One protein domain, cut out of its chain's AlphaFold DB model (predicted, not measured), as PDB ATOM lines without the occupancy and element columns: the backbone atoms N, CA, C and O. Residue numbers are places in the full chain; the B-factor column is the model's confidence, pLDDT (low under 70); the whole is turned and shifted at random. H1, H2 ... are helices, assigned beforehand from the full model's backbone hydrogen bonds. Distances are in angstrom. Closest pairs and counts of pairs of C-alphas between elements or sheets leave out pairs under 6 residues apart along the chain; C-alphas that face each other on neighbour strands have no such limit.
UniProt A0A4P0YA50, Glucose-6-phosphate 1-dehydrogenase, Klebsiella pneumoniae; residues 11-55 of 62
ATOM      1  N   THR A  11      68.074   8.109 -44.772       61.84
ATOM      2  CA  THR A  11      66.829   7.374 -45.021       61.84
ATOM      3  C   THR A  11      65.916   7.282 -43.798       61.84
ATOM      4  O   THR A  11      64.712   7.473 -43.925       61.84
ATOM      5  N   LYS A  12      66.459   7.065 -42.591       65.25
ATOM      6  CA  LYS A  12      65.654   7.017 -41.357       65.25
ATOM      7  C   LYS A  12      65.080   8.378 -40.983       65.25
ATOM      8  O   LYS A  12      64.001   8.451 -40.405       65.25
ATOM      9  N   LEU A  13      65.816   9.445 -41.286       76.06
ATOM     10  CA  LEU A  13      65.350  10.804 -41.055       76.06
ATOM     11  C   LEU A  13      64.224  11.149 -42.035       76.06
ATOM     12  O   LEU A  13      63.194  11.663 -41.611       76.06
ATOM     13  N   GLU A  14      64.387  10.811 -43.314       74.62
ATOM     14  CA  GLU A  14      63.367  11.032 -44.346       74.62
ATOM     15  C   GLU A  14      62.073  10.252 -44.068       74.62
ATOM     16  O   GLU A  14      60.983  10.777 -44.279       74.62
ATOM     17  N   GLU A  15      62.162   9.023 -43.553       77.25
ATOM     18  CA  GLU A  15      60.981   8.256 -43.136       77.25
ATOM     19  C   GLU A  15      60.273   8.873 -41.923       77.25
ATOM     20  O   GLU A  15      59.045   8.946 -41.909       77.25
ATOM     21  N   ALA A  16      61.026   9.359 -40.931       81.06
ATOM     22  CA  ALA A  16      60.445  10.043 -39.778       81.06
ATOM     23  C   ALA A  16      59.723  11.339 -40.187       81.06
ATOM     24  O   ALA A  16      58.622  11.602 -39.703       81.06
ATOM     25  N   TRP A  17      60.301  12.115 -41.110       81.88
ATOM     26  CA  TRP A  17      59.678  13.341 -41.613       81.88
ATOM     27  C   TRP A  17      58.396  13.080 -42.399       81.88
ATOM     28  O   TRP A  17      57.403  13.741 -42.123       81.88
ATOM     29  N   LYS A  18      58.349  12.048 -43.255       84.62
ATOM     30  CA  LYS A  18      57.111  11.671 -43.968       84.62
ATOM     31  C   LYS A  18      55.930  11.431 -43.027       84.62
ATOM     32  O   LYS A  18      54.792  11.752 -43.357       84.62
ATOM     33  N   TRP A  19      56.187  10.854 -41.852       85.19
ATOM     34  CA  TRP A  19      55.145  10.657 -40.850       85.19
ATOM     35  C   TRP A  19      54.687  11.985 -40.228       85.19
ATOM     36  O   TRP A  19      53.485  12.225 -40.123       85.19
ATOM     37  N   VAL A  20      55.621  12.878 -39.888       85.19
ATOM     38  CA  VAL A  20      55.314  14.221 -39.358       85.19
ATOM     39  C   VAL A  20      54.541  15.070 -40.373       85.19
ATOM     40  O   VAL A  20      53.597  15.768 -39.990       85.19
ATOM     41  N   ASP A  21      54.885  14.974 -41.657       86.69
ATOM     42  CA  ASP A  21      54.206  15.698 -42.736       86.69
ATOM     43  C   ASP A  21      52.722  15.317 -42.800       86.69
ATOM     44  O   ASP A  21      51.861  16.194 -42.811       86.69
ATOM     45  N   SER A  22      52.402  14.021 -42.704       85.81
ATOM     46  CA  SER A  22      51.009  13.547 -42.715       85.81
ATOM     47  C   SER A  22      50.165  14.081 -41.545       85.81
ATOM     48  O   SER A  22      48.979  14.366 -41.707       85.81
ATOM     49  N   ILE A  23      50.776  14.273 -40.369       84.38
ATOM     50  CA  ILE A  23      50.110  14.864 -39.196       84.38
ATOM     51  C   ILE A  23      49.904  16.365 -39.411       84.38
ATOM     52  O   ILE A  23      48.842  16.901 -39.094       84.38
ATOM     53  N   THR A  24      50.906  17.037 -39.974       83.12
ATOM     54  CA  THR A  24      50.854  18.477 -40.252       83.12
ATOM     55  C   THR A  24      49.785  18.799 -41.296       83.12
ATOM     56  O   THR A  24      49.024  19.748 -41.116       83.12
ATOM     57  N   GLU A  25      49.667  17.988 -42.350       85.38
ATOM     58  CA  GLU A  25      48.600  18.102 -43.351       85.38
ATOM     59  C   GLU A  25      47.211  17.891 -42.736       85.38
ATOM     60  O   GLU A  25      46.289  18.659 -43.018       85.38
ATOM     61  N   ALA A  26      47.062  16.904 -41.847       83.81
ATOM     62  CA  ALA A  26      45.810  16.678 -41.128       83.81
ATOM     63  C   ALA A  26      45.427  17.880 -40.248       83.81
ATOM     64  O   ALA A  26      44.271  18.291 -40.258       83.81
ATOM     65  N   TRP A  27      46.386  18.494 -39.546       82.06
ATOM     66  CA  TRP A  27      46.152  19.719 -38.766       82.06
ATOM     67  C   TRP A  27      45.905  20.958 -39.630       82.06
ATOM     68  O   TRP A  27      45.232  21.882 -39.193       82.06
ATOM     69  N   ALA A  28      46.438  21.015 -40.850       81.50
ATOM     70  CA  ALA A  28      46.122  22.095 -41.780       81.50
ATOM     71  C   ALA A  28      44.693  21.961 -42.341       81.50
ATOM     72  O   ALA A  28      44.023  22.969 -42.583       81.50
ATOM     73  N   ALA A  29      44.229  20.726 -42.547       82.69
ATOM     74  CA  ALA A  29      42.866  20.430 -42.977       82.69
ATOM     75  C   ALA A  29      41.842  20.616 -41.842       82.69
ATOM     76  O   ALA A  29      40.734  21.104 -42.082       82.69
ATOM     77  N   ASP A  30      42.213  20.251 -40.616       75.25
ATOM     78  CA  ASP A  30      41.376  20.376 -39.429       75.25
ATOM     79  C   ASP A  30      41.581  21.753 -38.779       75.25
ATOM     80  O   ASP A  30      42.586  22.028 -38.136       75.25
ATOM     81  N   ARG A  31      40.626  22.670 -38.964       66.31
ATOM     82  CA  ARG A  31      40.719  24.060 -38.469       66.31
ATOM     83  C   ARG A  31      40.446  24.189 -36.965       66.31
ATOM     84  O   ARG A  31      40.059  25.272 -36.515       66.31
ATOM     85  N   ASP A  32      40.589  23.109 -36.205       69.44
ATOM     86  CA  ASP A  32      40.313  23.106 -34.776       69.44
ATOM     87  C   ASP A  32      41.431  23.841 -34.022       69.44
ATOM     88  O   ASP A  32      42.627  23.600 -34.210       69.44
ATOM     89  N   ALA A  33      41.045  24.811 -33.195       71.56
ATOM     90  CA  ALA A  33      42.014  25.633 -32.486       71.56
ATOM     91  C   ALA A  33      42.693  24.803 -31.380       71.56
ATOM     92  O   ALA A  33      42.009  24.051 -30.674       71.56
ATOM     93  N   PRO A  34      44.012  24.960 -31.153       74.38
ATOM     94  CA  PRO A  34      44.689  24.296 -30.047       74.38
ATOM     95  C   PRO A  34      43.969  24.579 -28.729       74.38
ATOM     96  O   PRO A  34      43.727  25.737 -28.373       74.38
ATOM     97  N   LYS A  35      43.616  23.521 -27.992       75.69
ATOM     98  CA  LYS A  35      42.910  23.677 -26.719       75.69
ATOM     99  C   LYS A  35      43.824  24.389 -25.717       75.69
ATOM    100  O   LYS A  35      44.936  23.909 -25.482       75.69
ATOM    101  N   PRO A  36      43.374  25.498 -25.104       74.62
ATOM    102  CA  PRO A  36      44.179  26.193 -24.115       74.62
ATOM    103  C   PRO A  36      44.374  25.301 -22.888       74.62
ATOM    104  O   PRO A  36      43.480  24.553 -22.486       74.62
ATOM    105  N   TYR A  37      45.546  25.408 -22.275       76.19
ATOM    106  CA  TYR A  37      45.858  24.786 -20.996       76.19
ATOM    107  C   TYR A  37      46.425  25.844 -20.054       76.19
ATOM    108  O   TYR A  37      47.007  26.837 -20.495       76.19
ATOM    109  N   GLN A  38      46.218  25.667 -18.751       72.06
ATOM    110  CA  GLN A  38      46.786  26.591 -17.775       72.06
ATOM    111  C   GLN A  38      48.299  26.384 -17.672       72.06
ATOM    112  O   GLN A  38      48.778  25.252 -17.596       72.06
ATOM    113  N   ALA A  39      49.055  27.482 -17.642       71.19
ATOM    114  CA  ALA A  39      50.490  27.435 -17.391       71.19
ATOM    115  C   ALA A  39      50.761  26.789 -16.019       71.19
ATOM    116  O   ALA A  39      50.122  27.144 -15.031       71.19
ATOM    117  N   GLY A  40      51.678  25.819 -15.973       75.31
ATOM    118  CA  GLY A  40      51.945  24.993 -14.786       75.31
ATOM    119  C   GLY A  40      51.187  23.660 -14.751       75.31
ATOM    120  O   GLY A  40      51.418  22.859 -13.853       75.31
ATOM    121  N   THR A  41      50.324  23.391 -15.736       69.88
ATOM    122  CA  THR A  41      49.684  22.080 -15.922       69.88
ATOM    123  C   THR A  41      50.335  21.311 -17.067       69.88
ATOM    124  O   THR A  41      50.890  21.903 -17.994       69.88
ATOM    125  N   TRP A  42      50.222  19.983 -17.040       71.00
ATOM    126  CA  TRP A  42      50.750  19.077 -18.068       71.00
ATOM    127  C   TRP A  42      49.970  19.097 -19.399       71.00
ATOM    128  O   TRP A  42      50.185  18.246 -20.261       71.00
ATOM    129  N   GLY A  43      49.072  20.067 -19.592       76.31
ATOM    130  CA  GLY A  43      48.302  20.244 -20.819       76.31
ATOM    131  C   GLY A  43      46.786  20.162 -20.610       76.31
ATOM    132  O   GLY A  43      46.299  20.115 -19.479       76.31
ATOM    133  N   PRO A  44      46.008  20.186 -21.705       75.19
ATOM    134  CA  PRO A  44      44.556  20.162 -21.635       75.19
ATOM    135  C   PRO A  44      44.052  18.796 -21.154       75.19
ATOM    136  O   PRO A  44      44.674  17.762 -21.395       75.19
ATOM    137  N   VAL A  45      42.849  18.772 -20.572       72.56
ATOM    138  CA  VAL A  45      42.170  17.530 -20.146       72.56
ATOM    139  C   VAL A  45      42.077  16.511 -21.292       72.56
ATOM    140  O   VAL A  45      42.143  15.308 -21.064       72.56
ATOM    141  N   ALA A  46      41.996  16.988 -22.540       71.00
ATOM    142  CA  ALA A  46      42.010  16.150 -23.736       71.00
ATOM    143  C   ALA A  46      43.276  15.277 -23.858       71.00
ATOM    144  O   ALA A  46      43.172  14.124 -24.271       71.00
ATOM    145  N   SER A  47      44.446  15.786 -23.458       71.06
ATOM    146  CA  SER A  47      45.708  15.035 -23.496       71.06
ATOM    147  C   SER A  47      45.734  13.907 -22.465       71.06
ATOM    148  O   SER A  47      46.211  12.813 -22.758       71.06
ATOM    149  N   VAL A  48      45.177  14.147 -21.273       70.00
ATOM    150  CA  VAL A  48      45.043  13.121 -20.226       70.00
ATOM    151  C   VAL A  48      44.014  12.072 -20.646       70.00
ATOM    152  O   VAL A  48      44.311  10.884 -20.619       70.00
ATOM    153  N   ALA A  49      42.846  12.499 -21.139       72.12
ATOM    154  CA  ALA A  49      41.789  11.596 -21.598       72.12
ATOM    155  C   ALA A  49      42.251  10.662 -22.732       72.12
ATOM    156  O   ALA A  49      41.863   9.495 -22.765       72.12
ATOM    157  N   MET A  50      43.103  11.152 -23.640       74.94
ATOM    158  CA  MET A  50      43.677  10.343 -24.719       74.94
ATOM    159  C   MET A  50      44.561   9.208 -24.187       74.94
ATOM    160  O   MET A  50      44.481   8.086 -24.680       74.94
ATOM    161  N   ILE A  51      45.371   9.481 -23.168       73.00
ATOM    162  CA  ILE A  51      46.314   8.510 -22.603       73.00
ATOM    163  C   ILE A  51      45.632   7.547 -21.634       73.00
ATOM    164  O   ILE A  51      45.875   6.343 -21.702       73.00
ATOM    165  N   THR A  52      44.678   8.033 -20.839       72.38
ATOM    166  CA  THR A  52      43.826   7.170 -20.014       72.38
ATOM    167  C   THR A  52      43.000   6.204 -20.869       72.38
ATOM    168  O   THR A  52      42.818   5.055 -20.473       72.38
ATOM    169  N   ARG A  53      42.554   6.610 -22.071       71.44
ATOM    170  CA  ARG A  53      41.896   5.702 -23.031       71.44
ATOM    171  C   ARG A  53      42.815   4.564 -23.493       71.44
ATOM    172  O   ARG A  53      42.320   3.472 -23.752       71.44
ATOM    173  N   ASP A  54      44.119   4.809 -23.574       73.50
ATOM    174  CA  ASP A  54      45.136   3.800 -23.908       73.50
ATOM    175  C   ASP A  54      45.548   2.948 -22.687       73.50
ATOM    176  O   ASP A  54      46.409   2.076 -22.786       73.50
ATOM    177  N   GLY A  55      44.943   3.186 -21.511       74.06
ATOM    178  CA  GLY A  55      45.282   2.501 -20.260       74.06
ATOM    179  C   GLY A  55      46.662   2.874 -19.713       74.06
ATOM    180  O   GLY A  55      47.202   2.166 -18.863       74.06
TER     181      GLY A  55
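This is residues 11 to 55 of the 62 residues of the protein "Glucose-6-phosphate 1-dehydrogenase" of Klebsiella pneumoniae (UniProt A0A4P0YA50). A long helix, H1, and a short one, H2, stand at the two ends of a long winding link, residues 30 to 44, in an open arrangement with no contact between the helices. H1 sticks out as a free arm, and the link loops back before H2. The printed part has 45 residues with two named helices, H1 then H2, and no named strand; the class is all helix. It is only just extended, close to loose, with a radius of gyration of the C-alphas of 14.2 A and spans of 37 by 27 by 21 A.

H1, residues 11 to 29, stands free. It is apart from H2, residues 45 to 53, of which 48 to 53 stand free. In H1 and H2 every O i to N i+4 pair is within hydrogen-bond range.

H1 runs 27.4 A from C-alpha 11 at (66.829, 7.374, -45.021) to C-alpha 29 at (42.866, 20.430, -42.977). H2 runs 12.2 A and ends at C-alpha 53, (41.896, 5.702, -23.031).

The C-alphas of Thr 11 and Gln 38, the two farthest apart, are 38.9 A apart. The printed part has no cut. H1 to H2 is a long link of 15 residues. Mean pLDDT of the printed part is 76.0; residues 11 to 12, 31 to 32 and 41 are under 70.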